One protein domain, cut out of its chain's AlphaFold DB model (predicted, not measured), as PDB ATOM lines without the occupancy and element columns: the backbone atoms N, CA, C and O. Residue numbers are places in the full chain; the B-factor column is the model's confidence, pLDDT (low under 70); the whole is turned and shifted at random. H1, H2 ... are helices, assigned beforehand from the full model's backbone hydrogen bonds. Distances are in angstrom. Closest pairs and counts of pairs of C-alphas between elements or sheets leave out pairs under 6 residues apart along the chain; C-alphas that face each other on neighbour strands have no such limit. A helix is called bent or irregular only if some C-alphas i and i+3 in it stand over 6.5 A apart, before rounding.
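Overview. This is residues 322 to 403 and 411 to 500 of the 521 residues of an uncharacterized protein of Aspergillus violaceofuscus (strain CBS 115571) (UniProt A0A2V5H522). The model is a long, slim bundle of four lengthwise helices with H1 set as a crossbar at one end: H6 runs most of the length, H2 and H3 follow one another along it, and H4 runs back, packing on H6 and H2. At the other end residues 396 to 403 of H3 and 493 to 500 of H6 stick out. The printed part has 172 residues with six named helices, H1 to H6 in order, and no named strand: all helix. It is a rod of 74 by 36 by 29 A, only just loose, close to extended, with a radius of gyration of the C-alphas of 23.4 A.

Arrangement. Residues 339 to 344 of H1, residues 322 to 347, touch residues 351 to 355 of H2, residues 351 to 370, at a steep tilt of 63 degrees; the closest C-alphas, Ser 343 and Phe 352, are 5.3 A apart. H2, the hub, touches H3, residues 376 to 403, only at the corner, closest at C-alphas 369 and 376, 5.4 A. Residues 460 to 474 of H6, residues 455 to 500, touch H4, residues 417 to 439, at a shallow tilt of 29 degrees, opposite ways, closest at C-alphas 430 and 467, 6.1 A. H5, residues 448 to 451, touches no helix. Every O i to N i+4 pair is within hydrogen-bond range in H1, H4 and H6, 15 of 16 in H2 and 22 of 24 in H3; H5 is too short for one.

Along the chain. H1, 35.7 A long, begins at C-alpha 322 (228.975, 173.870, 57.682). H3 spans 42.6 A and is irregular, with C-alphas 400 and 403 7.5 A apart. H6, 66.6 A, ends at C-alpha 500 (276.590, 166.007, 120.491).

Size, cuts and confidence. Residues 404 to 410 are cut out, an 18.2 A gap between C-alphas 403 and 411. No link printed whole is long. Confidence is under 70 at residues 346 to 350, 372 to 374, 401 to 403 and 441 to 452.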
ATOM      1  N   ALA A 322     230.301 174.485  57.627       95.94
ATOM      2  CA  ALA A 322     228.975 173.870  57.682       95.94
ATOM      3  C   ALA A 322     229.035 172.368  57.347       95.94
ATOM      4  O   ALA A 322     228.479 171.555  58.078       95.94
ATOM      5  N   ALA A 323     229.781 171.982  56.305       95.31
ATOM      6  CA  ALA A 323     229.963 170.576  55.940       95.31
ATOM      7  C   ALA A 323     230.672 169.754  57.040       95.31
ATOM      8  O   ALA A 323     230.277 168.618  57.306       95.31
ATOM      9  N   GLU A 324     231.677 170.328  57.710       92.81
ATOM     10  CA  GLU A 324     232.330 169.702  58.869       92.81
ATOM     11  C   GLU A 324     231.370 169.606  60.065       92.81
ATOM     12  O   GLU A 324     231.274 168.554  60.690       92.81
ATOM     13  N   GLN A 325     230.601 170.658  60.364       92.25
ATOM     14  CA  GLN A 325     229.592 170.636  61.430       92.25
ATOM     15  C   GLN A 325     228.508 169.580  61.173       92.25
ATOM     16  O   GLN A 325     228.128 168.870  62.103       92.25
ATOM     17  N   ASP A 326     228.057 169.407  59.929       93.12
ATOM     18  CA  ASP A 326     227.113 168.355  59.541       93.12
ATOM     19  C   ASP A 326     227.713 166.951  59.714       93.12
ATOM     20  O   ASP A 326     227.031 166.036  60.185       93.12
ATOM     21  N   TYR A 327     228.984 166.761  59.344       90.56
ATOM     22  CA  TYR A 327     229.702 165.500  59.543       90.56
ATOM     23  C   TYR A 327     229.859 165.173  61.034       90.56
ATOM     24  O   TYR A 327     229.479 164.084  61.471       90.56
ATOM     25  N   GLN A 328     230.315 166.140  61.832       89.44
ATOM     26  CA  GLN A 328     230.439 166.018  63.284       89.44
ATOM     27  C   GLN A 328     229.086 165.769  63.953       89.44
ATOM     28  O   GLN A 328     228.986 164.913  64.825       89.44
ATOM     29  N   THR A 329     228.016 166.444  63.524       89.19
ATOM     30  CA  THR A 329     226.661 166.234  64.067       89.19
ATOM     31  C   THR A 329     226.170 164.814  63.796       89.19
ATOM     32  O   THR A 329     225.630 164.171  64.697       89.19
ATOM     33  N   LYS A 330     226.416 164.275  62.593       89.62
ATOM     34  CA  LYS A 330     226.108 162.873  62.268       89.62
ATOM     35  C   LYS A 330     226.920 161.914  63.136       89.62
ATOM     36  O   LYS A 330     226.325 161.038  63.759       89.62
ATOM     37  N   LEU A 331     228.238 162.095  63.217       87.56
ATOM     38  CA  LEU A 331     229.133 161.224  63.986       87.56
ATOM     39  C   LEU A 331     228.810 161.246  65.492       87.56
ATOM     40  O   LEU A 331     228.710 160.191  66.114       87.56
ATOM     41  N   ASN A 332     228.542 162.427  66.054       88.81
ATOM     42  CA  ASN A 332     228.077 162.597  67.431       88.81
ATOM     43  C   ASN A 332     226.706 161.945  67.654       88.81
ATOM     44  O   ASN A 332     226.507 161.298  68.675       88.81
ATOM     45  N   GLY A 333     225.777 162.059  66.698       88.56
ATOM     46  CA  GLY A 333     224.485 161.372  66.753       88.56
ATOM     47  C   GLY A 333     224.618 159.844  66.757       88.56
ATOM     48  O   GLY A 333     223.912 159.173  67.504       88.56
ATOM     49  N   HIS A 334     225.564 159.291  65.990       86.50
ATOM     50  CA  HIS A 334     225.855 157.852  65.995       86.50
ATOM     51  C   HIS A 334     226.509 157.415  67.316       86.50
ATOM     52  O   HIS A 334     226.114 156.392  67.871       86.50
ATOM     53  N   ALA A 335     227.444 158.208  67.856       85.69
ATOM     54  CA  ALA A 335     228.062 157.956  69.158       85.69
ATOM     55  C   ALA A 335     227.026 157.993  70.299       85.69
ATOM     56  O   ALA A 335     226.971 157.072  71.109       85.69
ATOM     57  N   LEU A 336     226.142 159.000  70.316       86.50
ATOM     58  CA  LEU A 336     225.029 159.105  71.268       86.50
ATOM     59  C   LEU A 336     224.052 157.929  71.150       86.50
ATOM     60  O   LEU A 336     223.585 157.430  72.168       86.50
ATOM     61  N   HIS A 337     223.754 157.464  69.934       85.69
ATOM     62  CA  HIS A 337     222.883 156.308  69.721       85.69
ATOM     63  C   HIS A 337     223.524 154.996  70.210       85.69
ATOM     64  O   HIS A 337     222.841 154.165  70.808       85.69
ATOM     65  N   CYS A 338     224.831 154.808  69.996       82.19
ATOM     66  CA  CYS A 338     225.554 153.648  70.527       82.19
ATOM     67  C   CYS A 338     225.638 153.698  72.058       82.19
ATOM     68  O   CYS A 338     225.318 152.706  72.705       82.19
ATOM     69  N   TRP A 339     225.950 154.858  72.642       84.19
ATOM     70  CA  TRP A 339     225.931 155.045  74.094       84.19
ATOM     71  C   TRP A 339     224.535 154.787  74.684       84.19
ATOM     72  O   TRP A 339     224.411 154.063  75.667       84.19
ATOM     73  N   PHE A 340     223.465 155.281  74.047       82.38
ATOM     74  CA  PHE A 340     222.088 154.995  74.459       82.38
ATOM     75  C   PHE A 340     221.793 153.488  74.474       82.38
ATOM     76  O   PHE A 340     221.329 152.975  75.492       82.38
ATOM     77  N   ARG A 341     222.124 152.767  73.392       82.19
ATOM     78  CA  ARG A 341     221.973 151.304  73.309       82.19
ATOM     79  C   ARG A 341     222.711 150.601  74.455       82.19
ATOM     80  O   ARG A 341     222.084 149.879  75.225       82.19
ATOM     81  N   ASN A 342     224.005 150.875  74.609       78.44
ATOM     82  CA  ASN A 342     224.857 150.215  75.599       78.44
ATOM     83  C   ASN A 342     224.390 150.519  77.040       78.44
ATOM     84  O   ASN A 342     224.259 149.619  77.870       78.44
ATOM     85  N   SER A 343     224.005 151.770  77.320       75.75
ATOM     86  CA  SER A 343     223.452 152.171  78.620       75.75
ATOM     87  C   SER A 343     222.160 151.424  78.981       75.75
ATOM     88  O   SER A 343     221.961 151.082  80.147       75.75
ATOM     89  N   GLY A 344     221.312 151.115  77.991       71.12
ATOM     90  CA  GLY A 344     220.102 150.318  78.173       71.12
ATOM     91  C   GLY A 344     220.391 148.836  78.415       71.12
ATOM     92  O   GLY A 344     219.718 148.219  79.240       71.12
ATOM     93  N   GLU A 345     221.407 148.284  77.746       71.44
ATOM     94  CA  GLU A 345     221.848 146.888  77.888       71.44
ATOM     95  C   GLU A 345     222.522 146.624  79.248       71.44
ATOM     96  O   GLU A 345     222.230 145.616  79.891       71.44
ATOM     97  N   HIS A 346     223.372 147.544  79.721       66.56
ATOM     98  CA  HIS A 346     224.180 147.343  80.930       66.56
ATOM     99  C   HIS A 346     223.625 148.001  82.204       66.56
ATOM    100  O   HIS A 346     223.914 147.526  83.300       66.56
ATOM    101  N   ASN A 347     222.834 149.077  82.094       64.81
ATOM    102  CA  ASN A 347     222.354 149.863  83.246       64.81
ATOM    103  C   ASN A 347     220.822 150.069  83.267       64.81
ATOM    104  O   ASN A 347     220.293 150.773  84.131       64.81
ATOM    105  N   GLY A 348     220.090 149.424  82.353       66.31
ATOM    106  CA  GLY A 348     218.630 149.462  82.289       66.31
ATOM    107  C   GLY A 348     218.045 150.806  81.819       66.31
ATOM    108  O   GLY A 348     218.769 151.753  81.514       66.31
ATOM    109  N   PRO A 349     216.705 150.933  81.762       58.38
ATOM    110  CA  PRO A 349     216.037 152.050  81.082       58.38
ATOM    111  C   PRO A 349     216.169 153.423  81.767       58.38
ATOM    112  O   PRO A 349     215.833 154.430  81.149       58.38
ATOM    113  N   LEU A 350     216.654 153.493  83.014       58.38
ATOM    114  CA  LEU A 350     217.009 154.760  83.677       58.38
ATOM    115  C   LEU A 350     218.512 155.091  83.558       58.38
ATOM    116  O   LEU A 350     218.917 156.205  83.892       58.38
ATOM    117  N   GLY A 351     219.332 154.159  83.055       71.56
ATOM    118  CA  GLY A 351     220.789 154.272  83.016       71.56
ATOM    119  C   GLY A 351     221.291 155.466  82.207       71.56
ATOM    120  O   GLY A 351     222.132 156.209  82.697       71.56
ATOM    121  N   PHE A 352     220.748 155.711  81.010       79.88
ATOM    122  CA  PHE A 352     221.243 156.772  80.119       79.88
ATOM    123  C   PHE A 352     221.164 158.179  80.726       79.88
ATOM    124  O   PHE A 352     222.116 158.952  80.655       79.88
ATOM    125  N   ALA A 353     220.027 158.517  81.344       82.94
ATOM    126  CA  ALA A 353     219.815 159.838  81.930       82.94
ATOM    127  C   ALA A 353     220.731 160.068  83.141       82.94
ATOM    128  O   ALA A 353     221.332 161.135  83.263       82.94
ATOM    129  N   GLU A 354     220.899 159.052  83.995       83.50
ATOM    130  CA  GLU A 354     221.839 159.120  85.116       83.50
ATOM    131  C   GLU A 354     223.300 159.125  84.651       83.50
ATOM    132  O   GLU A 354     224.101 159.856  85.221       83.50
ATOM    133  N   GLN A 355     223.661 158.410  83.581       81.88
ATOM    134  CA  GLN A 355     225.005 158.460  82.995       81.88
ATOM    135  C   GLN A 355     225.329 159.836  82.393       81.88
ATOM    136  O   GLN A 355     226.417 160.357  82.627       81.88
ATOM    137  N   ILE A 356     224.388 160.478  81.686       83.94
ATOM    138  CA  ILE A 356     224.547 161.877  81.248       83.94
ATOM    139  C   ILE A 356     224.686 162.803  82.461       83.94
ATOM    140  O   ILE A 356     225.542 163.689  82.457       83.94
ATOM    141  N   ARG A 357     223.893 162.589  83.519       87.94
ATOM    142  CA  ARG A 357     223.986 163.381  84.751       87.94
ATOM    143  C   ARG A 357     225.351 163.211  85.421       87.94
ATOM    144  O   ARG A 357     225.961 164.216  85.772       87.94
ATOM    145  N   VAL A 358     225.865 161.984  85.530       85.25
ATOM    146  CA  VAL A 358     227.212 161.676  86.041       85.25
ATOM    147  C   VAL A 358     228.287 162.330  85.176       85.25
ATOM    148  O   VAL A 358     229.157 162.997  85.723       85.25
ATOM    149  N   LEU A 359     228.202 162.241  83.845       86.38
ATOM    150  CA  LEU A 359     229.145 162.919  82.952       86.38
ATOM    151  C   LEU A 359     229.134 164.442  83.155       86.38
ATOM    152  O   LEU A 359     230.194 165.055  83.251       86.38
ATOM    153  N   SER A 360     227.948 165.053  83.251       87.94
ATOM    154  CA  SER A 360     227.826 166.495  83.498       87.94
ATOM    155  C   SER A 360     228.372 166.894  84.871       87.94
ATOM    156  O   SER A 360     229.049 167.912  84.986       87.94
ATOM    157  N   GLN A 361     228.160 166.052  85.889       89.38
ATOM    158  CA  GLN A 361     228.695 166.246  87.232       89.38
ATOM    159  C   GLN A 361     230.224 166.158  87.236       89.38
ATOM    160  O   GLN A 361     230.855 167.028  87.821       89.38
ATOM    161  N   VAL A 362     230.826 165.174  86.554       86.31
ATOM    162  CA  VAL A 362     232.293 165.077  86.453       86.31
ATOM    163  C   VAL A 362     232.868 166.248  85.663       86.31
ATOM    164  O   VAL A 362     233.863 166.820  86.090       86.31
ATOM    165  N   ALA A 363     232.252 166.654  84.550       87.00
ATOM    166  CA  ALA A 363     232.722 167.805  83.778       87.00
ATOM    167  C   ALA A 363     232.733 169.095  84.625       87.00
ATOM    168  O   ALA A 363     233.730 169.814  84.626       87.00
ATOM    169  N   GLU A 364     231.675 169.338  85.404       89.81
ATOM    170  CA  GLU A 364     231.581 170.453  86.358       89.81
ATOM    171  C   GLU A 364     232.579 170.307  87.525       89.81
ATOM    172  O   GLU A 364     233.219 171.271  87.953       89.81
ATOM    173  N   ASP A 365     232.759 169.090  88.044       85.00
ATOM    174  CA  ASP A 365     233.681 168.811  89.144       85.00
ATOM    175  C   ASP A 365     235.156 168.890  88.747       85.00
ATOM    176  O   ASP A 365     235.964 169.238  89.611       85.00
ATOM    177  N   VAL A 366     235.499 168.603  87.491       85.19
ATOM    178  CA  VAL A 366     236.822 168.852  86.906       85.19
ATOM    179  C   VAL A 366     236.982 170.344  86.633       85.19
ATOM    180  O   VAL A 366     237.964 170.924  87.085       85.19
ATOM    181  N   TYR A 367     235.994 171.005  86.018       85.94
ATOM    182  CA  TYR A 367     236.042 172.447  85.748       85.94
ATOM    183  C   TYR A 367     236.299 173.277  87.017       85.94
ATOM    184  O   TYR A 367     237.250 174.056  87.046       85.94
ATOM    185  N   ARG A 368     235.556 173.026  88.105       83.62
ATOM    186  CA  ARG A 368     235.756 173.693  89.409       83.62
ATOM    187  C   ARG A 368     237.127 173.419  90.040       83.62
ATOM    188  O   ARG A 368     237.592 174.182  90.882       83.62
ATOM    189  N   VAL A 369     237.776 172.309  89.693       82.19
ATOM    190  CA  VAL A 369     239.115 171.980  90.204       82.19
ATOM    191  C   VAL A 369     240.197 172.643  89.342       82.19
ATOM    192  O   VAL A 369     241.166 173.148  89.899       82.19
ATOM    193  N   THR A 370     240.007 172.713  88.021       80.81
ATOM    194  CA  THR A 370     240.945 173.281  87.030       80.81
ATOM    195  C   THR A 370     240.789 174.801  86.811       80.81
ATOM    196  O   THR A 370     241.551 175.393  86.044       80.81
ATOM    197  N   GLU A 371     239.818 175.462  87.452       80.00
ATOM    198  CA  GLU A 371     239.532 176.887  87.241       80.00
ATOM    199  C   GLU A 371     240.768 177.780  87.467       80.00
ATOM    200  O   GLU A 371     241.396 177.789  88.525       80.00
ATOM    201  N   SER A 372     241.147 178.548  86.442       60.75
ATOM    202  CA  SER A 372     242.513 179.076  86.301       60.75
ATOM    203  C   SER A 372     242.889 180.236  87.234       60.75
ATOM    204  O   SER A 372     243.993 180.760  87.109       60.75
ATOM    205  N   LEU A 373     241.988 180.663  88.122       57.75
ATOM    206  CA  LEU A 373     242.218 181.767  89.064       57.75
ATOM    207  C   LEU A 373     241.822 181.440  90.514       57.75
ATOM    208  O   LEU A 373     242.327 182.080  91.430       57.75
ATOM    209  N   GLU A 374     240.936 180.462  90.726       60.25
ATOM    210  CA  GLU A 374     240.387 180.121  92.051       60.25
ATOM    211  C   GLU A 374     240.210 178.598  92.248       60.25
ATOM    212  O   GLU A 374     239.719 178.136  93.279       60.25
ATOM    213  N   GLY A 375     240.648 177.791  91.274       76.56
ATOM    214  CA  GLY A 375     240.594 176.337  91.329       76.56
ATOM    215  C   GLY A 375     241.414 175.791  92.493       76.56
ATOM    216  O   GLY A 375     242.601 176.074  92.646       76.56
ATOM    217  N   HIS A 376     240.796 174.941  93.311       80.69
ATOM    218  CA  HIS A 376     241.453 174.367  94.490       80.69
ATOM    219  C   HIS A 376     242.766 173.630  94.158       80.69
ATOM    220  O   HIS A 376     243.658 173.560  94.998       80.69
ATOM    221  N   TYR A 377     242.902 173.110  92.932       84.88
ATOM    222  CA  TYR A 377     244.137 172.510  92.431       84.88
ATOM    223  C   TYR A 377     245.248 173.534  92.212       84.88
ATOM    224  O   TYR A 377     246.344 173.351  92.727       84.88
ATOM    225  N   THR A 378     244.973 174.620  91.483       87.12
ATOM    226  CA  THR A 378     245.988 175.633  91.153       87.12
ATOM    227  C   THR A 378     246.481 176.334  92.414       87.12
ATOM    228  O   THR A 378     247.682 176.519  92.573       87.12
ATOM    229  N   VAL A 379     245.589 176.594  93.377       87.69
ATOM    230  CA  VAL A 379     245.952 177.100  94.712       87.69
ATOM    231  C   VAL A 379     246.818 176.097  95.489       87.69
ATOM    232  O   VAL A 379     247.794 176.490  96.128       87.69
ATOM    233  N   ALA A 380     246.502 174.798  95.443       86.75
ATOM    234  CA  ALA A 380     247.302 173.772  96.116       86.75
ATOM    235  C   ALA A 380     248.694 173.595  95.482       86.75
ATOM    236  O   ALA A 380     249.672 173.436  96.217       86.75
ATOM    237  N   VAL A 381     248.800 173.666  94.151       89.50
ATOM    238  CA  VAL A 381     250.079 173.635  93.422       89.50
ATOM    239  C   VAL A 381     250.888 174.904  93.702       89.50
ATOM    240  O   VAL A 381     252.049 174.790  94.075       89.50
ATOM    241  N   GLN A 382     250.280 176.095  93.670       90.12
ATOM    242  CA  GLN A 382     250.965 177.353  93.993       90.12
ATOM    243  C   GLN A 382     251.534 177.352  95.424       90.12
ATOM    244  O   GLN A 382     252.700 177.690  95.619       90.12
ATOM    245  N   LYS A 383     250.759 176.904  96.428       88.94
ATOM    246  CA  LYS A 383     251.253 176.734  97.813       88.94
ATOM    247  C   LYS A 383     252.497 175.828  97.871       88.94
ATOM    248  O   LYS A 383     253.394 176.071  98.682       88.94
ATOM    249  N   PHE A 384     252.554 174.793  97.026       91.19
ATOM    250  CA  PHE A 384     253.715 173.910  96.895       91.19
ATOM    251  C   PHE A 384     254.884 174.568  96.156       91.19
ATOM    252  O   PHE A 384     256.006 174.461  96.639       91.19
ATOM    253  N   GLU A 385     254.654 175.278  95.050       91.56
ATOM    254  CA  GLU A 385     255.700 176.008  94.321       91.56
ATOM    255  C   GLU A 385     256.360 177.075  95.203       91.56
ATOM    256  O   GLU A 385     257.584 177.130  95.299       91.56
ATOM    257  N   GLU A 386     255.567 177.862  95.936       91.81
ATOM    258  CA  GLU A 386     256.062 178.856  96.895       91.81
ATOM    259  C   GLU A 386     256.865 178.220  98.036       91.81
ATOM    260  O   GLU A 386     257.810 178.824  98.547       91.81
ATOM    261  N   TRP A 387     256.486 177.021  98.485       92.88
ATOM    262  CA  TRP A 387     257.256 176.260  99.470       92.88
ATOM    263  C   TRP A 387     258.545 175.704  98.861       92.88
ATOM    264  O   TRP A 387     259.604 175.833  99.467       92.88
ATOM    265  N   PHE A 388     258.487 175.146  97.654       90.56
ATOM    266  CA  PHE A 388     259.632 174.559  96.967       90.56
ATOM    267  C   PHE A 388     260.685 175.621  96.621       90.56
ATOM    268  O   PHE A 388     261.878 175.398  96.809       90.56
ATOM    269  N   GLN A 389     260.245 176.816  96.226       91.94
ATOM    270  CA  GLN A 389     261.106 177.980  96.044       91.94
ATOM    271  C   GLN A 389     261.833 178.350  97.350       91.94
ATOM    272  O   GLN A 389     263.053 178.492  97.346       91.94
ATOM    273  N   ARG A 390     261.126 178.393  98.490       87.56
ATOM    274  CA  ARG A 390     261.737 178.613  99.819       87.56
ATOM    275  C   ARG A 390     262.707 177.495 100.224       87.56
ATOM    276  O   ARG A 390     263.757 177.774 100.794       87.56
ATOM    277  N   VAL A 391     262.390 176.232  99.923       88.12
ATOM    278  CA  VAL A 391     263.287 175.078 100.138       88.12
ATOM    279  C   VAL A 391     264.599 175.266  99.383       88.12
ATOM    280  O   VAL A 391     265.675 175.059  99.949       88.12
ATOM    281  N   GLU A 392     264.515 175.656  98.113       88.38
ATOM    282  CA  GLU A 392     265.690 175.898  97.284       88.38
ATOM    283  C   GLU A 392     266.461 177.136  97.749       88.38
ATOM    284  O   GLU A 392     267.680 177.051  97.870       88.38
ATOM    285  N   GLU A 393     265.803 178.235  98.118       87.19
ATOM    286  CA  GLU A 393     266.454 179.407  98.724       87.19
ATOM    287  C   GLU A 393     267.250 179.027  99.980       87.19
ATOM    288  O   GLU A 393     268.442 179.327 100.064       87.19
ATOM    289  N   ILE A 394     266.653 178.277 100.914       85.44
ATOM    290  CA  ILE A 394     267.337 177.789 102.124       85.44
ATOM    291  C   ILE A 394     268.549 176.917 101.759       85.44
ATOM    292  O   ILE A 394     269.617 177.051 102.362       85.44
ATOM    293  N   ARG A 395     268.432 176.039 100.754       85.25
ATOM    294  CA  ARG A 395     269.554 175.213 100.268       85.25
ATOM    295  C   ARG A 395     270.674 176.050  99.655       85.25
ATOM    296  O   ARG A 395     271.839 175.797  99.961       85.25
ATOM    297  N   HIS A 396     270.341 177.051  98.844       85.00
ATOM    298  CA  HIS A 396     271.314 177.960  98.240       85.00
ATOM    299  C   HIS A 396     272.013 178.802  99.316       85.00
ATOM    300  O   HIS A 396     273.242 178.853  99.334       85.00
ATOM    301  N   HIS A 397     271.275 179.361 100.280       81.56
ATOM    302  CA  HIS A 397     271.856 180.062 101.427       81.56
ATOM    303  C   HIS A 397     272.805 179.161 102.230       81.56
ATOM    304  O   HIS A 397     273.935 179.559 102.498       81.56
ATOM    305  N   ARG A 398     272.419 177.919 102.550       80.50
ATOM    306  CA  ARG A 398     273.304 176.963 103.250       80.50
ATOM    307  C   ARG A 398     274.571 176.606 102.464       80.50
ATOM    308  O   ARG A 398     275.579 176.275 103.084       80.50
ATOM    309  N   LEU A 399     274.519 176.643 101.130       77.12
ATOM    310  CA  LEU A 399     275.668 176.374 100.265       77.12
ATOM    311  C   LEU A 399     276.604 177.588 100.153       77.12
ATOM    312  O   LEU A 399     277.817 177.401 100.156       77.12
ATOM    313  N   LEU A 400     276.072 178.816 100.119       74.12
ATOM    314  CA  LEU A 400     276.879 180.046 100.121       74.12
ATOM    315  C   LEU A 400     277.462 180.384 101.505       74.12
ATOM    316  O   LEU A 400     278.592 180.850 101.591       74.12
ATOM    317  N   HIS A 401     276.722 180.152 102.592       65.50
ATOM    318  CA  HIS A 401     277.143 180.513 103.954       65.50
ATOM    319  C   HIS A 401     277.951 179.415 104.671       65.50
ATOM    320  O   HIS A 401     278.202 179.521 105.868       65.50
ATOM    321  N   HIS A 402     278.409 178.380 103.957       59.59
ATOM    322  CA  HIS A 402     279.166 177.266 104.546       59.59
ATOM    323  C   HIS A 402     280.541 177.669 105.125       59.59
ATOM    324  O   HIS A 402     281.131 176.894 105.874       59.59
ATOM    325  N   GLU A 403     281.049 178.863 104.795       54.09
ATOM    326  CA  GLU A 403     282.347 179.379 105.261       54.09
ATOM    327  C   GLU A 403     282.278 180.306 106.487       54.09
ATOM    328  O   GLU A 403     283.330 180.659 107.022       54.09
ATOM    329  N   PHE A 411     265.532 175.991 109.282       76.38
ATOM    330  CA  PHE A 411     265.168 174.621 108.918       76.38
ATOM    331  C   PHE A 411     264.131 174.587 107.790       76.38
ATOM    332  O   PHE A 411     263.367 175.528 107.592       76.38
ATOM    333  N   ILE A 412     264.108 173.486 107.038       80.94
ATOM    334  CA  ILE A 412     263.063 173.231 106.044       80.94
ATOM    335  C   ILE A 412     261.871 172.577 106.749       80.94
ATOM    336  O   ILE A 412     261.880 171.375 107.026       80.94
ATOM    337  N   ASP A 413     260.836 173.369 107.014       78.94
ATOM    338  CA  ASP A 413     259.553 172.861 107.499       78.94
ATOM    339  C   ASP A 413     258.807 172.082 106.399       78.94
ATOM    340  O   ASP A 413     258.925 172.375 105.205       78.94
ATOM    341  N   SER A 414     258.020 171.075 106.791       82.94
ATOM    342  CA  SER A 414     257.063 170.417 105.886       82.94
ATOM    343  C   SER A 414     255.917 171.362 105.516       82.94
ATOM    344  O   SER A 414     255.670 172.330 106.238       82.94
ATOM    345  N   LEU A 415     255.158 171.061 104.454       82.62
ATOM    346  CA  LEU A 415     253.915 171.799 104.223       82.62
ATOM    347  C   LEU A 415     252.931 171.578 105.379       82.62
ATOM    348  O   LEU A 415     253.011 170.599 106.131       82.62
ATOM    349  N   ASP A 416     252.011 172.531 105.534       85.44
ATOM    350  CA  ASP A 416     251.018 172.481 106.598       85.44
ATOM    351  C   ASP A 416     250.090 171.264 106.442       85.44
ATOM    352  O   ASP A 416     249.767 170.818 105.336       85.44
ATOM    353  N   ARG A 417     249.618 170.745 107.576       84.19
ATOM    354  CA  ARG A 417     248.681 169.617 107.632       84.19
ATOM    355  C   ARG A 417     247.391 169.933 106.888       84.19
ATOM    356  O   ARG A 417     246.875 169.057 106.203       84.19
ATOM    357  N   THR A 418     246.930 171.186 106.945       85.81
ATOM    358  CA  THR A 418     245.754 171.642 106.188       85.81
ATOM    359  C   THR A 418     245.942 171.454 104.681       85.81
ATOM    360  O   THR A 418     245.051 170.932 104.022       85.81
ATOM    361  N   TRP A 419     247.124 171.764 104.136       89.12
ATOM    362  CA  TRP A 419     247.446 171.533 102.725       89.12
ATOM    363  C   TRP A 419     247.559 170.038 102.394       89.12
ATOM    364  O   TRP A 419     247.060 169.595 101.360       89.12
ATOM    365  N   GLN A 420     248.158 169.228 103.274       87.56
ATOM    366  CA  GLN A 420     248.224 167.774 103.065       87.56
ATOM    367  C   GLN A 420     246.819 167.144 103.033       87.56
ATOM    368  O   GLN A 420     246.555 166.261 102.208       87.56
ATOM    369  N   GLU A 421     245.916 167.626 103.893       88.44
ATOM    370  CA  GLU A 421     244.498 167.268 103.930       88.44
ATOM    371  C   GLU A 421     243.766 167.750 102.664       88.44
ATOM    372  O   GLU A 421     243.144 166.921 101.996       88.44
ATOM    373  N   GLU A 422     243.919 169.018 102.254       87.88
ATOM    374  CA  GLU A 422     243.396 169.575 100.991       87.88
ATOM    375  C   GLU A 422     243.816 168.727  99.775       87.88
ATOM    376  O   GLU A 422     242.969 168.295  98.992       87.88
ATOM    377  N   VAL A 423     245.108 168.409  99.634       88.06
ATOM    378  CA  VAL A 423     245.632 167.586  98.528       88.06
ATOM    379  C   VAL A 423     245.173 166.128  98.631       88.06
ATOM    380  O   VAL A 423     245.014 165.455  97.611       88.06
ATOM    381  N   SER A 424     244.921 165.603  99.835       88.06
ATOM    382  CA  SER A 424     244.298 164.281  99.985       88.06
ATOM    383  C   SER A 424     242.831 164.287  99.537       88.06
ATOM    384  O   SER A 424     242.429 163.409  98.775       88.06
ATOM    385  N   ALA A 425     242.065 165.322  99.899       89.50
ATOM    386  CA  ALA A 425     240.680 165.504  99.487       89.50
ATOM    387  C   ALA A 425     240.574 165.687  97.963       89.50
ATOM    388  O   ALA A 425     239.786 164.994  97.320       89.50
ATOM    389  N   LEU A 426     241.432 166.518  97.361       87.88
ATOM    390  CA  LEU A 426     241.522 166.690  95.905       87.88
ATOM    391  C   LEU A 426     241.883 165.386  95.189       87.88
ATOM    392  O   LEU A 426     241.207 165.012  94.235       87.88
ATOM    393  N   SER A 427     242.883 164.653  95.681       89.38
ATOM    394  CA  SER A 427     243.282 163.362  95.111       89.38
ATOM    395  C   SER A 427     242.156 162.322  95.186       89.38
ATOM    396  O   SER A 427     241.890 161.656  94.189       89.38
ATOM    397  N   THR A 428     241.428 162.227  96.307       90.19
ATOM    398  CA  THR A 428     240.258 161.329  96.413       90.19
ATOM    399  C   THR A 428     239.079 161.771  95.542       90.19
ATOM    400  O   THR A 428     238.390 160.923  94.979       90.19
ATOM    401  N   LYS A 429     238.861 163.083  95.364       88.75
ATOM    402  CA  LYS A 429     237.829 163.613  94.464       88.75
ATOM    403  C   LYS A 429     238.152 163.309  92.997       88.75
ATOM    404  O   LYS A 429     237.260 162.918  92.250       88.75
ATOM    405  N   LEU A 430     239.412 163.466  92.592       88.06
ATOM    406  CA  LEU A 430     239.871 163.147  91.239       88.06
ATOM    407  C   LEU A 430     239.812 161.635  90.967       88.06
ATOM    408  O   LEU A 430     239.316 161.239  89.917       88.06
ATOM    409  N   ASP A 431     240.204 160.787  91.924       90.12
ATOM    410  CA  ASP A 431     240.041 159.325  91.823       90.12
ATOM    411  C   ASP A 431     238.557 158.926  91.700       90.12
ATOM    412  O   ASP A 431     238.204 158.095  90.866       90.12
ATOM    413  N   TYR A 432     237.657 159.581  92.444       88.69
ATOM    414  CA  TYR A 432     236.211 159.403  92.282       88.69
ATOM    415  C   TYR A 432     235.722 159.820  90.885       88.69
ATOM    416  O   TYR A 432     234.973 159.071  90.262       88.69
ATOM    417  N   CYS A 433     236.187 160.956  90.355       85.25
ATOM    418  CA  CYS A 433     235.863 161.407  88.997       85.25
ATOM    419  C   CYS A 433     236.380 160.427  87.924       85.25
ATOM    420  O   CYS A 433     235.645 160.111  86.990       85.25
ATOM    421  N   SER A 434     237.597 159.895  88.085       86.69
ATOM    422  CA  SER A 434     238.181 158.875  87.199       86.69
ATOM    423  C   SER A 434     237.355 157.582  87.217       86.69
ATOM    424  O   SER A 434     236.932 157.098  86.168       86.69
ATOM    425  N   ARG A 435     236.995 157.076  88.408       85.75
ATOM    426  CA  ARG A 435     236.099 155.912  88.563       85.75
ATOM    427  C   ARG A 435     234.715 156.147  87.965       85.75
ATOM    428  O   ARG A 435     234.154 155.232  87.371       85.75
ATOM    429  N   GLN A 436     234.159 157.350  88.114       82.44
ATOM    430  CA  GLN A 436     232.886 157.704  87.490       82.44
ATOM    431  C   GLN A 436     232.990 157.661  85.965       82.44
ATOM    432  O   GLN A 436     232.142 157.034  85.337       82.44
ATOM    433  N   LEU A 437     234.049 158.224  85.375       81.75
ATOM    434  CA  LEU A 437     234.309 158.142  83.934       81.75
ATOM    435  C   LEU A 437     234.480 156.700  83.446       81.75
ATOM    436  O   LEU A 437     233.863 156.327  82.456       81.75
ATOM    437  N   GLN A 438     235.219 155.864  84.178       80.25
ATOM    438  CA  GLN A 438     235.366 154.432  83.876       80.25
ATOM    439  C   GLN A 438     234.052 153.645  84.025       80.25
ATOM    440  O   GLN A 438     233.876 152.615  83.381       80.25
ATOM    441  N   SER A 439     233.118 154.119  84.861       75.81
ATOM    442  CA  SER A 439     231.775 153.535  85.005       75.81
ATOM    443  C   SER A 439     230.781 153.986  83.928       75.81
ATOM    444  O   SER A 439     229.709 153.388  83.797       75.81
ATOM    445  N   LEU A 440     231.115 155.016  83.139       72.19
ATOM    446  CA  LEU A 440     230.349 155.369  81.950       72.19
ATOM    447  C   LEU A 440     230.642 154.330  80.867       72.19
ATOM    448  O   LEU A 440     231.632 154.427  80.145       72.19
ATOM    449  N   ASP A 441     229.748 153.352  80.730       65.81
ATOM    450  CA  ASP A 441     229.757 152.421  79.601       65.81
ATOM    451  C   ASP A 441     229.349 153.143  78.309       65.81
ATOM    452  O   ASP A 441     228.215 153.079  77.827       65.81
ATOM    453  N   LEU A 442     230.293 153.916  77.782       61.06
ATOM    454  CA  LEU A 442     230.043 154.815  76.671       61.06
ATOM    455  C   LEU A 442     230.016 154.097  75.318       61.06
ATOM    456  O   LEU A 442     229.570 154.679  74.331       61.06
ATOM    457  N   LEU A 443     230.559 152.876  75.254       56.25
ATOM    458  CA  LEU A 443     231.011 152.279  73.995       56.25
ATOM    459  C   LEU A 443     231.110 150.748  73.969       56.25
ATOM    460  O   LEU A 443     231.199 150.189  72.873       56.25
ATOM    461  N   GLY A 444     231.064 150.057  75.116       56.66
ATOM    462  CA  GLY A 444     231.416 148.641  75.188       56.66
ATOM    463  C   GLY A 444     232.866 148.359  74.753       56.66
ATOM    464  O   GLY A 444     233.565 149.195  74.178       56.66
ATOM    465  N   TYR A 445     233.346 147.140  74.992       52.34
ATOM    466  CA  TYR A 445     234.750 146.762  74.762       52.34
ATOM    467  C   TYR A 445     235.145 146.559  73.275       52.34
ATOM    468  O   TYR A 445     236.089 145.821  72.997       52.34
ATOM    469  N   GLY A 446     234.442 147.166  72.303       53.22
ATOM    470  CA  GLY A 446     234.608 146.817  70.878       53.22
ATOM    471  C   GLY A 446     234.377 147.886  69.799       53.22
ATOM    472  O   GLY A 446     234.781 147.644  68.664       53.22
ATOM    473  N   GLU A 447     233.776 149.052  70.081       57.09
ATOM    474  CA  GLU A 447     233.563 150.101  69.050       57.09
ATOM    475  C   GLU A 447     234.470 151.343  69.200       57.09
ATOM    476  O   GLU A 447     234.314 152.302  68.445       57.09
ATOM    477  N   LEU A 448     235.448 151.321  70.118       57.44
ATOM    478  CA  LEU A 448     236.273 152.481  70.510       57.44
ATOM    479  C   LEU A 448     236.909 153.227  69.319       57.44
ATOM    480  O   LEU A 448     236.707 154.431  69.164       57.44
ATOM    481  N   GLU A 449     237.575 152.499  68.419       60.09
ATOM    482  CA  GLU A 449     238.268 153.071  67.249       60.09
ATOM    483  C   GLU A 449     237.320 153.730  66.224       60.09
ATOM    484  O   GLU A 449     237.736 154.578  65.436       60.09
ATOM    485  N   ARG A 450     236.024 153.376  66.212       64.56
ATOM    486  CA  ARG A 450     235.052 153.951  65.258       64.56
ATOM    487  C   ARG A 450     234.635 155.372  65.623       64.56
ATOM    488  O   ARG A 450     234.175 156.112  64.755       64.56
ATOM    489  N   PHE A 451     234.781 155.750  66.892       67.50
ATOM    490  CA  PHE A 451     234.275 157.010  67.433       67.50
ATOM    491  C   PHE A 451     235.371 157.950  67.956       67.50
ATOM    492  O   PHE A 451     235.034 159.029  68.446       67.50
ATOM    493  N   ASP A 452     236.652 157.619  67.739       67.88
ATOM    494  CA  ASP A 452     237.830 158.478  67.985       67.88
ATOM    495  C   ASP A 452     237.683 159.901  67.402       67.88
ATOM    496  O   ASP A 452     238.194 160.876  67.955       67.88
ATOM    497  N   GLY A 453     236.964 160.038  66.282       72.12
ATOM    498  CA  GLY A 453     236.685 161.324  65.636       72.12
ATOM    499  C   GLY A 453     235.516 162.123  66.229       72.12
ATOM    500  O   GLY A 453     235.354 163.288  65.867       72.12
ATOM    501  N   SER A 454     234.694 161.529  67.102       83.06
ATOM    502  CA  SER A 454     233.494 162.177  67.648       83.06
ATOM    503  C   SER A 454     233.841 163.181  68.750       83.06
ATOM    504  O   SER A 454     234.726 162.959  69.580       83.06
ATOM    505  N   ALA A 455     233.121 164.302  68.791       84.50
ATOM    506  CA  ALA A 455     233.350 165.349  69.781       84.50
ATOM    507  C   ALA A 455     233.025 164.880  71.208       84.50
ATOM    508  O   ALA A 455     233.725 165.274  72.139       84.50
ATOM    509  N   LEU A 456     232.010 164.020  71.370       83.94
ATOM    510  CA  LEU A 456     231.633 163.429  72.657       83.94
ATOM    511  C   LEU A 456     232.750 162.536  73.213       83.94
ATOM    512  O   LEU A 456     233.200 162.750  74.337       83.94
ATOM    513  N   PHE A 457     233.229 161.577  72.414       83.19
ATOM    514  CA  PHE A 457     234.309 160.683  72.830       83.19
ATOM    515  C   PHE A 457     235.591 161.462  73.127       83.19
ATOM    516  O   PHE A 457     236.190 161.282  74.184       83.19
ATOM    517  N   ARG A 458     235.964 162.407  72.251       86.62
ATOM    518  CA  ARG A 458     237.117 163.287  72.477       86.62
ATOM    519  C   ARG A 458     236.980 164.102  73.762       86.62
ATOM    520  O   ARG A 458     237.964 164.261  74.467       86.62
ATOM    521  N   MET A 459     235.792 164.614  74.093       86.94
ATOM    522  CA  MET A 459     235.573 165.344  75.348       86.94
ATOM    523  C   MET A 459     235.809 164.451  76.570       86.94
ATOM    524  O   MET A 459     236.472 164.873  77.510       86.94
ATOM    525  N   ILE A 460     235.300 163.220  76.547       85.94
ATOM    526  CA  ILE A 460     235.398 162.280  77.671       85.94
ATOM    527  C   ILE A 460     236.824 161.762  77.834       85.94
ATOM    528  O   ILE A 460     237.346 161.779  78.943       85.94
ATOM    529  N   LYS A 461     237.488 161.422  76.727       86.19
ATOM    530  CA  LYS A 461     238.910 161.080  76.704       86.19
ATOM    531  C   LYS A 461     239.784 162.234  77.200       86.19
ATOM    532  O   LYS A 461     240.657 162.012  78.026       86.19
ATOM    533  N   ASN A 462     239.516 163.470  76.772       88.00
ATOM    534  CA  ASN A 462     240.222 164.643  77.290       88.00
ATOM    535  C   ASN A 462     239.996 164.817  78.804       88.00
ATOM    536  O   ASN A 462     240.939 165.135  79.521       88.00
ATOM    537  N   LEU A 463     238.770 164.612  79.304       88.00
ATOM    538  CA  LEU A 463     238.478 164.657  80.742       88.00
ATOM    539  C   LEU A 463     239.252 163.563  81.497       88.00
ATOM    540  O   LEU A 463     239.893 163.869  82.497       88.00
ATOM    541  N   GLU A 464     239.274 162.330  80.988       89.38
ATOM    542  CA  GLU A 464     240.051 161.222  81.556       89.38
ATOM    543  C   GLU A 464     241.556 161.535  81.593       89.38
ATOM    544  O   GLU A 464     242.187 161.435  82.645       89.38
ATOM    545  N   GLU A 465     242.120 161.988  80.469       90.81
ATOM    546  CA  GLU A 465     243.522 162.397  80.348       90.81
ATOM    547  C   GLU A 465     243.857 163.532  81.333       90.81
ATOM    548  O   GLU A 465     244.851 163.436  82.052       90.81
ATOM    549  N   THR A 466     243.019 164.573  81.445       90.19
ATOM    550  CA  THR A 466     243.251 165.669  82.410       90.19
ATOM    551  C   THR A 466     243.187 165.207  83.864       90.19
ATOM    552  O   THR A 466     244.071 165.556  84.641       90.19
ATOM    553  N   VAL A 467     242.204 164.380  84.238       90.38
ATOM    554  CA  VAL A 467     242.079 163.852  85.606       90.38
ATOM    555  C   VAL A 467     243.278 162.976  85.966       90.38
ATOM    556  O   VAL A 467     243.831 163.127  87.054       90.38
ATOM    557  N   ASN A 468     243.721 162.106  85.055       91.12
ATOM    558  CA  ASN A 468     244.881 161.247  85.282       91.12
ATOM    559  C   ASN A 468     246.174 162.069  85.430       91.12
ATOM    560  O   ASN A 468     246.897 161.868  86.405       91.12
ATOM    561  N   LEU A 469     246.417 163.053  84.553       92.31
ATOM    562  CA  LEU A 469     247.566 163.963  84.668       92.31
ATOM    563  C   LEU A 469     247.567 164.726  86.002       92.31
ATOM    564  O   LEU A 469     248.607 164.838  86.647       92.31
ATOM    565  N   MET A 470     246.402 165.191  86.461       89.88
ATOM    566  CA  MET A 470     246.271 165.888  87.745       89.88
ATOM    567  C   MET A 470     246.521 164.966  88.949       89.88
ATOM    568  O   MET A 470     247.102 165.390  89.948       89.88
ATOM    569  N   ILE A 471     246.123 163.691  88.877       90.69
ATOM    570  CA  ILE A 471     246.436 162.695  89.916       90.69
ATOM    571  C   ILE A 471     247.940 162.395  89.946       90.69
ATOM    572  O   ILE A 471     248.527 162.328  91.031       90.69
ATOM    573  N   GLU A 472     248.568 162.233  88.778       93.38
ATOM    574  CA  GLU A 472     250.013 162.018  88.652       93.38
ATOM    575  C   GLU A 472     250.803 163.204  89.220       93.38
ATOM    576  O   GLU A 472     251.695 163.000  90.047       93.38
ATOM    577  N   GLU A 473     250.434 164.438  88.867       92.81
ATOM    578  CA  GLU A 473     251.074 165.650  89.380       92.81
ATOM    579  C   GLU A 473     250.983 165.719  90.914       92.81
ATOM    580  O   GLU A 473     252.023 165.753  91.577       92.81
ATOM    581  N   LEU A 474     249.787 165.599  91.511       90.75
ATOM    582  CA  LEU A 474     249.624 165.609  92.977       90.75
ATOM    583  C   LEU A 474     250.393 164.472  93.673       90.75
ATOM    584  O   LEU A 474     250.890 164.648  94.792       90.75
ATOM    585  N   HIS A 475     250.521 163.303  93.035       92.56
ATOM    586  CA  HIS A 475     251.345 162.216  93.561       92.56
ATOM    587  C   HIS A 475     252.843 162.560  93.517       92.56
ATOM    588  O   HIS A 475     253.550 162.332  94.503       92.56
ATOM    589  N   THR A 476     253.335 163.137  92.416       92.69
ATOM    590  CA  THR A 476     254.742 163.565  92.311       92.69
ATOM    591  C   THR A 476     255.075 164.707  93.269       92.69
ATOM    592  O   THR A 476     256.104 164.635  93.935       92.69
ATOM    593  N   ILE A 477     254.176 165.678  93.444       92.25
ATOM    594  CA  ILE A 477     254.279 166.765  94.427       92.25
ATOM    595  C   ILE A 477     254.441 166.203  95.849       92.25
ATOM    596  O   ILE A 477     255.416 166.514  96.537       92.25
ATOM    597  N   ARG A 478     253.556 165.285  96.267       89.56
ATOM    598  CA  ARG A 478     253.640 164.619  97.582       89.56
ATOM    599  C   ARG A 478     254.926 163.799  97.743       89.56
ATOM    600  O   ARG A 478     255.487 163.725  98.836       89.56
ATOM    601  N   LYS A 479     255.414 163.177  96.664       92.94
ATOM    602  CA  LYS A 479     256.695 162.460  96.666       92.94
ATOM    603  C   LYS A 479     257.871 163.423  96.866       92.94
ATOM    604  O   LYS A 479     258.719 163.145  97.709       92.94
ATOM    605  N   ILE A 480     257.901 164.554  96.156       92.00
ATOM    606  CA  ILE A 480     258.944 165.583  96.295       92.00
ATOM    607  C   ILE A 480     258.957 166.139  97.723       92.00
ATOM    608  O   ILE A 480     260.023 166.170  98.336       92.00
ATOM    609  N   GLU A 481     257.796 166.487  98.291       92.12
ATOM    610  CA  GLU A 481     257.687 166.902  99.698       92.12
ATOM    611  C   GLU A 481     258.300 165.848 100.632       92.12
ATOM    612  O   GLU A 481     259.205 166.140 101.421       92.12
ATOM    613  N   GLY A 482     257.846 164.597 100.512       89.81
ATOM    614  CA  GLY A 482     258.338 163.500 101.333       89.81
ATOM    615  C   GLY A 482     259.845 163.277 101.191       89.81
ATOM    616  O   GLY A 482     260.502 162.920 102.171       89.81
ATOM    617  N   ASP A 483     260.409 163.457  99.998       91.56
ATOM    618  CA  ASP A 483     261.834 163.278  99.709       91.56
ATOM    619  C   ASP A 483     262.671 164.425 100.310       91.56
ATOM    620  O   ASP A 483     263.672 164.162 100.985       91.56
ATOM    621  N   VAL A 484     262.214 165.677 100.175       90.88
ATOM    622  CA  VAL A 484     262.815 166.872 100.798       90.88
ATOM    623  C   VAL A 484     262.816 166.759 102.323       90.88
ATOM    624  O   VAL A 484     263.866 166.925 102.944       90.88
ATOM    625  N   VAL A 485     261.681 166.412 102.938       89.75
ATOM    626  CA  VAL A 485     261.555 166.292 104.403       89.75
ATOM    627  C   VAL A 485     262.415 165.144 104.950       89.75
ATOM    628  O   VAL A 485     262.965 165.249 106.049       89.75
ATOM    629  N   ARG A 486     262.594 164.045 104.200       90.62
ATOM    630  CA  ARG A 486     263.532 162.973 104.588       90.62
ATOM    631  C   ARG A 486     264.991 163.417 104.480       90.62
ATOM    632  O   ARG A 486     265.764 163.105 105.385       90.62
ATOM    633  N   ALA A 487     265.358 164.151 103.428       88.25
ATOM    634  CA  ALA A 487     266.697 164.718 103.280       88.25
ATOM    635  C   ALA A 487     267.020 165.708 104.413       88.25
ATOM    636  O   ALA A 487     268.085 165.610 105.022       88.25
ATOM    637  N   GLU A 488     266.076 166.586 104.769       89.00
ATOM    638  CA  GLU A 488     266.241 167.531 105.875       89.00
ATOM    639  C   GLU A 488     266.400 166.809 107.216       89.00
ATOM    640  O   GLU A 488     267.371 167.044 107.930       89.00
ATOM    641  N   ARG A 489     265.526 165.847 107.548       87.62
ATOM    642  CA  ARG A 489     265.660 165.055 108.788       87.62
ATOM    643  C   ARG A 489     267.003 164.323 108.874       87.62
ATOM    644  O   ARG A 489     267.574 164.221 109.960       87.62
ATOM    645  N   ALA A 490     267.527 163.830 107.749       88.44
ATOM    646  CA  ALA A 490     268.848 163.213 107.702       88.44
ATOM    647  C   ALA A 490     269.974 164.234 107.954       88.44
ATOM    648  O   ALA A 490     270.897 163.932 108.715       88.44
ATOM    649  N   TRP A 491     269.878 165.436 107.375       86.94
ATOM    650  CA  TRP A 491     270.826 166.537 107.574       86.94
ATOM    651  C   TRP A 491     270.801 167.073 109.012       86.94
ATOM    652  O   TRP A 491     271.840 167.086 109.671       86.94
ATOM    653  N   VAL A 492     269.622 167.386 109.562       85.88
ATOM    654  CA  VAL A 492     269.448 167.786 110.971       85.88
ATOM    655  C   VAL A 492     269.966 166.694 111.909       85.88
ATOM    656  O   VAL A 492     270.673 166.984 112.871       85.88
ATOM    657  N   GLY A 493     269.719 165.417 111.599       86.25
ATOM    658  CA  GLY A 493     270.279 164.293 112.351       86.25
ATOM    659  C   GLY A 493     271.810 164.190 112.268       86.25
ATOM    660  O   GLY A 493     272.445 163.710 113.206       86.25
ATOM    661  N   GLN A 494     272.447 164.610 111.170       84.81
ATOM    662  CA  GLN A 494     273.910 164.743 111.096       84.81
ATOM    663  C   GLN A 494     274.410 165.944 111.911       84.81
ATOM    664  O   GLN A 494     275.372 165.789 112.661       84.81
ATOM    665  N   LEU A 495     273.745 167.100 111.823       82.56
ATOM    666  CA  LEU A 495     274.092 168.305 112.579       82.56
ATOM    667  C   LEU A 495     273.981 168.077 114.095       82.56
ATOM    668  O   LEU A 495     274.931 168.342 114.826       82.56
ATOM    669  N   ALA A 496     272.881 167.478 114.557       83.69
ATOM    670  CA  ALA A 496     272.686 167.103 115.956       83.69
ATOM    671  C   ALA A 496     273.766 166.126 116.451       83.69
ATOM    672  O   ALA A 496     274.278 166.292 117.554       83.69
ATOM    673  N   ARG A 497     274.178 165.146 115.630       85.06
ATOM    674  CA  ARG A 497     275.298 164.248 115.975       85.06
ATOM    675  C   ARG A 497     276.632 164.987 116.066       85.06
ATOM    676  O   ARG A 497     277.361 164.732 117.016       85.06
ATOM    677  N   LYS A 498     276.927 165.912 115.141       80.56
ATOM    678  CA  LYS A 498     278.134 166.758 115.201       80.56
ATOM    679  C   LYS A 498     278.163 167.592 116.484       80.56
ATOM    680  O   LYS A 498     279.170 167.575 117.182       80.56
ATOM    681  N   LEU A 499     277.048 168.241 116.828       77.75
ATOM    682  CA  LEU A 499     276.899 169.010 118.066       77.75
ATOM    683  C   LEU A 499     277.087 168.124 119.307       77.75
ATOM    684  O   LEU A 499     277.893 168.453 120.168       77.75
ATOM    685  N   VAL A 500     276.433 166.958 119.373       80.56
ATOM    686  CA  VAL A 500     276.590 166.007 120.491       80.56
ATOM    687  C   VAL A 500     278.019 165.456 120.599       80.56
ATOM    688  O   VAL A 500     278.478 165.227 121.709       80.56
TER     689      VAL A 500